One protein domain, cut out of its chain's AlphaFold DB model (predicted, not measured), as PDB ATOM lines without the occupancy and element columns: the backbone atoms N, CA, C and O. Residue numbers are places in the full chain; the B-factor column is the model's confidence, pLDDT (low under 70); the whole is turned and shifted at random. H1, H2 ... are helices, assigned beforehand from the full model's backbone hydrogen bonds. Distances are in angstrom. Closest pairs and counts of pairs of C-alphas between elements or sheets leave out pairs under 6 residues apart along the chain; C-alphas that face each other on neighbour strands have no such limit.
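AT A GLANCE: This is residues 207 to 273 of the 288 residues of the protein "50S ribosomal protein L10" of Candidatus Naiadarchaeum limnaeum (UniProt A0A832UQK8). What shape do these coordinates draw? Three helices, H1, H2 and H3, follow one another end to end as a wide, open U, with H2 as its base and H1 and H3 as arms that slant off its two ends toward the same side. There is no shared core: the arms H1 and H3 are far from each other, and each helix turns a corner to the next through a short loop. What is it made of, and how large is it? The printed part has 67 residues, with three named helices in the order H1, H2, H3 and no named strand, and its class is all helix. It is extended, with a radius of gyration of the C-alphas of 18.3 A and spans of 55 by 25 by 16 A.

HOW THE PARTS SIT: How does the first helix stand to the second? H1, residues 207 to 226, and H2, residues 234 to 251, are close but not clearly touching; their closest C-alphas, those of Phe 224 and Phe 237, are 7.7 A apart. They run the same way at a steep tilt of 55 degrees. And where does the third stand? H3, residues 260 to 273, is close to H2 but not clearly touching; their closest C-alphas, those of Leu 250 and Leu 263, are 6.8 A apart. H2 and H3 run the same way at a steep tilt of 43 degrees, while H1 and H3 are apart. What do the backbones show? In H1, H2 and H3 every O i to N i+4 pair is within hydrogen-bond range.

IN THESE COORDINATES: Where does H1 run? It goes from C-alpha 207 at (163.175, 143.990, 169.976) to C-alpha 226 at (146.620, 132.854, 149.815), 28.4 A. Where does H2 run? Its 18 residues begin with C-alpha 234 at (137.500, 137.340, 157.511), and its first and last C-alphas are 25.9 A apart. Where does H3 end? Its 14 residues measure 19.9 A from first to last C-alpha and end with C-alpha 273 at (136.849, 170.830, 134.595).

THE WHOLE: How far does it reach? The two C-alphas farthest apart, those of Val 208 and Ala 271, are 55.3 A from each other. Which parts stand free? Residues 207 to 219 of H1, 238 to 245 of H2 and 267 to 273 of H3 stand free. Are there cuts or long links? The printed part has no cut, and the links from H1 to H2, with 7 residues, and from H2 to H3, with 8, are short. How confident is the model? The mean pLDDT of the printed part is 89.3, and no printed residue is under 70.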
ATOM      1  N   GLN A 207     162.857 144.692 171.226       85.56
ATOM      2  CA  GLN A 207     163.175 143.990 169.976       85.56
ATOM      3  C   GLN A 207     162.364 142.700 169.823       85.56
ATOM      4  O   GLN A 207     161.834 142.441 168.749       85.56
ATOM      5  N   VAL A 208     162.197 141.927 170.902       87.31
ATOM      6  CA  VAL A 208     161.385 140.698 170.873       87.31
ATOM      7  C   VAL A 208     159.922 141.006 170.555       87.31
ATOM      8  O   VAL A 208     159.306 140.318 169.744       87.31
ATOM      9  N   LEU A 209     159.366 142.061 171.159       91.38
ATOM     10  CA  LEU A 209     158.002 142.503 170.861       91.38
ATOM     11  C   LEU A 209     157.853 142.948 169.405       91.38
ATOM     12  O   LEU A 209     156.831 142.668 168.783       91.38
ATOM     13  N   GLU A 210     158.863 143.617 168.860       94.12
ATOM     14  CA  GLU A 210     158.864 144.037 167.463       94.12
ATOM     15  C   GLU A 210     158.908 142.834 166.512       94.12
ATOM     16  O   GLU A 210     158.090 142.744 165.599       94.12
ATOM     17  N   TRP A 211     159.761 141.842 166.775       94.12
ATOM     18  CA  TRP A 211     159.776 140.598 165.998       94.12
ATOM     19  C   TRP A 211     158.449 139.847 166.075       94.12
ATOM     20  O   TRP A 211     157.978 139.334 165.064       94.12
ATOM     21  N   LEU A 212     157.805 139.820 167.245       95.94
ATOM     22  CA  LEU A 212     156.497 139.187 167.402       95.94
ATOM     23  C   LEU A 212     155.417 139.904 166.580       95.94
ATOM     24  O   LEU A 212     154.607 139.252 165.918       95.94
ATOM     25  N   LYS A 213     155.419 141.244 166.575       95.62
ATOM     26  CA  LYS A 213     154.523 142.046 165.729       95.62
ATOM     27  C   LYS A 213     154.761 141.764 164.249       95.62
ATOM     28  O   LYS A 213     153.801 141.536 163.518       95.62
ATOM     29  N   GLN A 214     156.022 141.731 163.824       96.25
ATOM     30  CA  GLN A 214     156.399 141.449 162.439       96.25
ATOM     31  C   GLN A 214     156.005 140.034 162.017       96.25
ATOM     32  O   GLN A 214     155.437 139.859 160.943       96.25
ATOM     33  N   ALA A 215     156.226 139.033 162.870       96.44
ATOM     34  CA  ALA A 215     155.819 137.655 162.615       96.44
ATOM     35  C   ALA A 215     154.291 137.524 162.508       96.44
ATOM     36  O   ALA A 215     153.784 136.897 161.577       96.44
ATOM     37  N   SER A 216     153.549 138.175 163.410       94.50
ATOM     38  CA  SER A 216     152.083 138.218 163.375       94.50
ATOM     39  C   SER A 216     151.563 138.879 162.092       94.50
ATOM     40  O   SER A 216     150.745 138.301 161.373       94.50
ATOM     41  N   ALA A 217     152.101 140.050 161.737       93.06
ATOM     42  CA  ALA A 217     151.759 140.750 160.502       93.06
ATOM     43  C   ALA A 217     152.130 139.933 159.252       93.06
ATOM     44  O   ALA A 217     151.351 139.864 158.302       93.06
ATOM     45  N   GLY A 218     153.287 139.267 159.263       94.44
ATOM     46  CA  GLY A 218     153.734 138.371 158.200       94.44
ATOM     47  C   GLY A 218     152.783 137.192 158.000       94.44
ATOM     48  O   GLY A 218     152.370 136.922 156.873       94.44
ATOM     49  N   SER A 219     152.359 136.546 159.089       92.75
ATOM     50  CA  SER A 219     151.373 135.462 159.056       92.75
ATOM     51  C   SER A 219     150.015 135.938 158.531       92.75
ATOM     52  O   SER A 219     149.409 135.286 157.678       92.75
ATOM     53  N   LEU A 220     149.532 137.098 158.987       91.56
ATOM     54  CA  LEU A 220     148.289 137.681 158.476       91.56
ATOM     55  C   LEU A 220     148.391 137.980 156.978       91.56
ATOM     56  O   LEU A 220     147.509 137.584 156.217       91.56
ATOM     57  N   ASN A 221     149.491 138.583 156.533       91.81
ATOM     58  CA  ASN A 221     149.734 138.857 155.118       91.81
ATOM     59  C   ASN A 221     149.785 137.580 154.276       91.81
ATOM     60  O   ASN A 221     149.245 137.562 153.169       91.81
ATOM     61  N   LEU A 222     150.396 136.512 154.791       93.62
ATOM     62  CA  LEU A 222     150.437 135.218 154.119       93.62
ATOM     63  C   LEU A 222     149.022 134.662 153.924       93.62
ATOM     64  O   LEU A 222     148.621 134.401 152.791       93.62
ATOM     65  N   THR A 223     148.239 134.556 155.003       92.81
ATOM     66  CA  THR A 223     146.855 134.050 154.921       92.81
ATOM     67  C   THR A 223     145.987 134.899 153.992       92.81
ATOM     68  O   THR A 223     145.197 134.366 153.215       92.81
ATOM     69  N   PHE A 224     146.182 136.220 154.015       89.44
ATOM     70  CA  PHE A 224     145.438 137.151 153.180       89.44
ATOM     71  C   PHE A 224     145.762 137.009 151.690       89.44
ATOM     72  O   PHE A 224     144.858 137.068 150.858       89.44
ATOM     73  N   LYS A 225     147.038 136.803 151.340       89.38
ATOM     74  CA  LYS A 225     147.475 136.599 149.949       89.38
ATOM     75  C   LYS A 225     147.037 135.250 149.388       89.38
ATOM     76  O   LYS A 225     146.644 135.192 148.231       89.38
ATOM     77  N   VAL A 226     147.083 134.197 150.204       93.44
ATOM     78  CA  VAL A 226     146.620 132.854 149.815       93.44
ATOM     79  C   VAL A 226     145.092 132.805 149.673       93.44
ATOM     80  O   VAL A 226     144.567 131.937 148.988       93.44
ATOM     81  N   GLY A 227     144.365 133.747 150.282       88.75
ATOM     82  CA  GLY A 227     142.901 133.744 150.271       88.75
ATOM     83  C   GLY A 227     142.297 132.798 151.309       88.75
ATOM     84  O   GLY A 227     141.145 132.406 151.167       88.75
ATOM     85  N   TYR A 228     143.057 132.422 152.343       91.75
ATOM     86  CA  TYR A 228     142.592 131.509 153.386       91.75
ATOM     87  C   TYR A 228     141.877 132.280 154.514       91.75
ATOM     88  O   TYR A 228     142.528 133.049 155.240       91.75
ATOM     89  N   PRO A 229     140.551 132.105 154.687       90.62
ATOM     90  CA  PRO A 229     139.792 132.812 155.707       90.62
ATOM     91  C   PRO A 229     140.073 132.241 157.101       90.62
ATOM     92  O   PRO A 229     139.920 131.056 157.378       90.62
ATOM     93  N   THR A 230     140.452 133.126 158.013       91.56
ATOM     94  CA  THR A 230     140.684 132.864 159.432       91.56
ATOM     95  C   THR A 230     139.851 133.824 160.274       91.56
ATOM     96  O   THR A 230     139.462 134.903 159.820       91.56
ATOM     97  N   LYS A 231     139.628 133.489 161.550       91.31
ATOM     98  CA  LYS A 231     138.867 134.340 162.486       91.31
ATOM     99  C   LYS A 231     139.374 135.792 162.540       91.31
ATOM    100  O   LYS A 231     138.585 136.702 162.771       91.31
ATOM    101  N   TYR A 232     140.668 136.004 162.296       88.38
ATOM    102  CA  TYR A 232     141.313 137.315 162.358       88.38
ATOM    103  C   TYR A 232     141.232 138.117 161.048       88.38
ATOM    104  O   TYR A 232     141.266 139.343 161.100       88.38
ATOM    105  N   ASN A 233     141.104 137.469 159.880       91.50
ATOM    106  CA  ASN A 233     141.166 138.145 158.574       91.50
ATOM    107  C   ASN A 233     139.822 138.187 157.808       91.50
ATOM    108  O   ASN A 233     139.698 138.963 156.862       91.50
ATOM    109  N   VAL A 234     138.797 137.426 158.221       91.94
ATOM    110  CA  VAL A 234     137.500 137.340 157.511       91.94
ATOM    111  C   VAL A 234     136.831 138.708 157.348       91.94
ATOM    112  O   VAL A 234     136.360 139.036 156.262       91.94
ATOM    113  N   LYS A 235     136.846 139.553 158.386       91.94
ATOM    114  CA  LYS A 235     136.290 140.917 158.295       91.94
ATOM    115  C   LYS A 235     137.011 141.762 157.237       91.94
ATOM    116  O   LYS A 235     136.366 142.491 156.489       91.94
ATOM    117  N   ILE A 236     138.333 141.619 157.141       91.38
ATOM    118  CA  ILE A 236     139.175 142.337 156.177       91.38
ATOM    119  C   ILE A 236     138.890 141.839 154.752       91.38
ATOM    120  O   ILE A 236     138.818 142.641 153.824       91.38
ATOM    121  N   PHE A 237     138.664 140.533 154.568       91.62
ATOM    122  CA  PHE A 237     138.254 139.977 153.275       91.62
ATOM    123  C   PHE A 237     136.925 140.553 152.788       91.62
ATOM    124  O   PHE A 237     136.842 140.979 151.636       91.62
ATOM    125  N   VAL A 238     135.912 140.628 153.657       93.06
ATOM    126  CA  VAL A 238     134.603 141.201 153.305       93.06
ATOM    127  C   VAL A 238     134.735 142.681 152.939       93.06
ATOM    128  O   VAL A 238     134.205 143.116 151.918       93.06
ATOM    129  N   GLN A 239     135.504 143.448 153.716       93.06
ATOM    130  CA  GLN A 239     135.775 144.855 153.410       93.06
ATOM    131  C   GLN A 239     136.487 145.023 152.063       93.06
ATOM    132  O   GLN A 239     136.081 145.864 151.265       93.06
ATOM    133  N   LYS A 240     137.503 144.201 151.772       91.69
ATOM    134  CA  LYS A 240     138.212 144.229 150.486       91.69
ATOM    135  C   LYS A 240     137.307 143.846 149.317       91.69
ATOM    136  O   LYS A 240     137.389 144.460 148.259       91.69
ATOM    137  N   ALA A 241     136.451 142.840 149.483       91.94
ATOM    138  CA  ALA A 241     135.492 142.456 148.453       91.94
ATOM    139  C   ALA A 241     134.529 143.611 148.147       91.94
ATOM    140  O   ALA A 241     134.308 143.938 146.980       91.94
ATOM    141  N   TYR A 242     134.030 144.282 149.187       93.62
ATOM    142  CA  TYR A 242     133.179 145.457 149.041       93.62
ATOM    143  C   TYR A 242     133.899 146.608 148.327       93.62
ATOM    144  O   TYR A 242     133.382 147.127 147.340       93.62
ATOM    145  N   THR A 243     135.106 146.987 148.762       91.75
ATOM    146  CA  THR A 243     135.855 148.092 148.141       91.75
ATOM    147  C   THR A 243     136.248 147.785 146.698       91.75
ATOM    148  O   THR A 243     136.092 148.646 145.833       91.75
ATOM    149  N   ASN A 244     136.673 146.553 146.405       92.38
ATOM    150  CA  ASN A 244     136.975 146.122 145.042       92.38
ATOM    151  C   ASN A 244     135.728 146.189 144.153       92.38
ATOM    152  O   ASN A 244     135.779 146.791 143.083       92.38
ATOM    153  N   THR A 245     134.596 145.651 144.609       91.50
ATOM    154  CA  THR A 245     133.340 145.665 143.840       91.50
ATOM    155  C   THR A 245     132.852 147.091 143.609       91.50
ATOM    156  O   THR A 245     132.522 147.456 142.482       91.50
ATOM    157  N   LYS A 246     132.899 147.941 144.643       89.44
ATOM    158  CA  LYS A 246     132.570 149.365 144.532       89.44
ATOM    159  C   LYS A 246     133.467 150.064 143.511       89.44
ATOM    160  O   LYS A 246     132.971 150.802 142.666       89.44
ATOM    161  N   SER A 247     134.775 149.795 143.535       89.19
ATOM    162  CA  SER A 247     135.724 150.383 142.582       89.19
ATOM    163  C   SER A 247     135.440 149.974 141.131       89.19
ATOM    164  O   SER A 247     135.554 150.805 140.229       89.19
ATOM    165  N   VAL A 248     135.016 148.725 140.898       91.75
ATOM    166  CA  VAL A 248     134.598 148.244 139.574       91.75
ATOM    167  C   VAL A 248     133.297 148.926 139.150       91.75
ATOM    168  O   VAL A 248     133.234 149.469 138.050       91.75
ATOM    169  N   ALA A 249     132.298 148.989 140.032       89.50
ATOM    170  CA  ALA A 249     131.019 149.643 139.757       89.50
ATOM    171  C   ALA A 249     131.181 151.134 139.404       89.50
ATOM    172  O   ALA A 249     130.575 151.611 138.446       89.50
ATOM    173  N   LEU A 250     132.058 151.861 140.109       87.69
ATOM    174  CA  LEU A 250     132.370 153.268 139.818       87.69
ATOM    175  C   LEU A 250     133.069 153.470 138.467       87.69
ATOM    176  O   LEU A 250     132.882 154.503 137.825       87.69
ATOM    177  N   LYS A 251     133.902 152.513 138.039       86.81
ATOM    178  CA  LYS A 251     134.545 152.549 136.715       86.81
ATOM    179  C   LYS A 251     133.565 152.196 135.600       86.81
ATOM    180  O   LYS A 251     133.625 152.812 134.543       86.81
ATOM    181  N   ALA A 252     132.657 151.260 135.856       87.69
ATOM    182  CA  ALA A 252     131.594 150.866 134.936       87.69
ATOM    183  C   ALA A 252     130.416 151.864 134.891       87.69
ATOM    184  O   ALA A 252     129.476 151.647 134.136       87.69
ATOM    185  N   ASN A 253     130.449 152.940 135.692       85.38
ATOM    186  CA  ASN A 253     129.355 153.906 135.867       85.38
ATOM    187  C   ASN A 253     128.014 153.251 136.258       85.38
ATOM    188  O   ASN A 253     126.943 153.737 135.900       85.38
ATOM    189  N   PHE A 254     128.067 152.148 137.007       85.50
ATOM    190  CA  PHE A 254     126.873 151.437 137.449       85.50
ATOM    191  C   PHE A 254     126.239 152.149 138.649       85.50
ATOM    192  O   PHE A 254     126.887 152.359 139.685       85.50
ATOM    193  N   VAL A 255     124.971 152.536 138.509       82.00
ATOM    194  CA  VAL A 255     124.247 153.323 139.513       82.00
ATOM    195  C   VAL A 255     123.613 152.389 140.540       82.00
ATOM    196  O   VAL A 255     122.748 151.580 140.227       82.00
ATOM    197  N   CYS A 256     124.055 152.515 141.786       81.88
ATOM    198  CA  CYS A 256     123.512 151.842 142.962       81.88
ATOM    199  C   CYS A 256     123.482 152.825 144.132       81.88
ATOM    200  O   CYS A 256     124.206 153.820 144.120       81.88
ATOM    201  N   GLU A 257     122.738 152.511 145.194       80.50
ATOM    202  CA  GLU A 257     122.685 153.334 146.415       80.50
ATOM    203  C   GLU A 257     124.083 153.664 146.972       80.50
ATOM    204  O   GLU A 257     124.344 154.781 147.421       80.50
ATOM    205  N   ALA A 258     125.021 152.715 146.867       76.38
ATOM    206  CA  ALA A 258     126.397 152.873 147.330       76.38
ATOM    207  C   ALA A 258     127.302 153.719 146.407       76.38
ATOM    208  O   ALA A 258     128.325 154.225 146.874       76.38
ATOM    209  N   THR A 259     126.974 153.865 145.116       81.00
ATOM    210  CA  THR A 259     127.808 154.551 144.104       81.00
ATOM    211  C   THR A 259     127.201 155.861 143.601       81.00
ATOM    212  O   THR A 259     127.936 156.706 143.095       81.00
ATOM    213  N   ALA A 260     125.896 156.081 143.780       81.19
ATOM    214  CA  ALA A 260     125.167 157.229 143.237       81.19
ATOM    215  C   ALA A 260     125.762 158.582 143.664       81.19
ATOM    216  O   ALA A 260     126.009 159.443 142.822       81.19
ATOM    217  N   LYS A 261     126.066 158.758 144.958       85.31
ATOM    218  CA  LYS A 261     126.660 160.005 145.479       85.31
ATOM    219  C   LYS A 261     128.023 160.307 144.850       85.31
ATOM    220  O   LYS A 261     128.304 161.444 144.482       85.31
ATOM    221  N   GLU A 262     128.863 159.287 144.710       83.00
ATOM    222  CA  GLU A 262     130.220 159.427 144.172       83.00
ATOM    223  C   GLU A 262     130.216 159.637 142.654       83.00
ATOM    224  O   GLU A 262     131.012 160.425 142.145       83.00
ATOM    225  N   LEU A 263     129.291 159.001 141.926       84.75
ATOM    226  CA  LEU A 263     129.111 159.220 140.489       84.75
ATOM    227  C   LEU A 263     128.609 160.638 140.187       84.75
ATOM    228  O   LEU A 263     129.134 161.277 139.278       84.75
ATOM    229  N   LEU A 264     127.666 161.161 140.977       84.25
ATOM    230  CA  LEU A 264     127.204 162.548 140.853       84.25
ATOM    231  C   LEU A 264     128.323 163.550 141.158       84.25
ATOM    232  O   LEU A 264     128.509 164.515 140.419       84.25
ATOM    233  N   ALA A 265     129.118 163.299 142.203       85.81
ATOM    234  CA  ALA A 265     130.279 164.125 142.521       85.81
ATOM    235  C   ALA A 265     131.327 164.104 141.393       85.81
ATOM    236  O   ALA A 265     131.846 165.153 141.009       85.81
ATOM    237  N   LYS A 266     131.601 162.926 140.818       84.50
ATOM    238  CA  LYS A 266     132.509 162.763 139.674       84.50
ATOM    239  C   LYS A 266     132.001 163.508 138.438       84.50
ATOM    240  O   LYS A 266     132.784 164.214 137.809       84.50
ATOM    241  N   ALA A 267     130.712 163.400 138.120       83.31
ATOM    242  CA  ALA A 267     130.096 164.123 137.008       83.31
ATOM    243  C   ALA A 267     130.173 165.645 137.209       83.31
ATOM    244  O   ALA A 267     130.577 166.365 136.299       83.31
ATOM    245  N   GLY A 268     129.883 166.133 138.420       86.75
ATOM    246  CA  GLY A 268     130.017 167.551 138.761       86.75
ATOM    247  C   GLY A 268     131.456 168.064 138.639       86.75
ATOM    248  O   GLY A 268     131.680 169.150 138.109       86.75
ATOM    249  N   ALA A 269     132.445 167.277 139.070       86.00
ATOM    250  CA  ALA A 269     133.858 167.622 138.918       86.00
ATOM    251  C   ALA A 269     134.297 167.647 137.442       86.00
ATOM    252  O   ALA A 269     135.011 168.557 137.028       86.00
ATOM    253  N   GLN A 270     133.841 166.684 136.636       86.25
ATOM    254  CA  GLN A 270     134.135 166.628 135.202       86.25
ATOM    255  C   GLN A 270     133.479 167.778 134.428       86.25
ATOM    256  O   GLN A 270     134.127 168.366 133.567       86.25
ATOM    257  N   ALA A 271     132.239 168.142 134.764       86.38
ATOM    258  CA  ALA A 271     131.545 169.282 134.169       86.38
ATOM    259  C   ALA A 271     132.266 170.607 134.464       86.38
ATOM    260  O   ALA A 271     132.491 171.397 133.550       86.38
ATOM    261  N   LYS A 272     132.708 170.817 135.713       87.50
ATOM    262  CA  LYS A 272     133.517 171.988 136.092       87.50
ATOM    263  C   LYS A 272     134.845 172.032 135.336       87.50
ATOM    264  O   LYS A 272     135.156 173.036 134.702       87.50
ATOM    265  N   ALA A 273     135.579 170.920 135.312       87.19
ATOM    266  CA  ALA A 273     136.849 170.830 134.595       87.19
ATOM    267  C   ALA A 273     136.704 171.044 133.075       87.19
ATOM    268  O   ALA A 273     137.634 171.524 132.431       87.19
TER     269      ALA A 273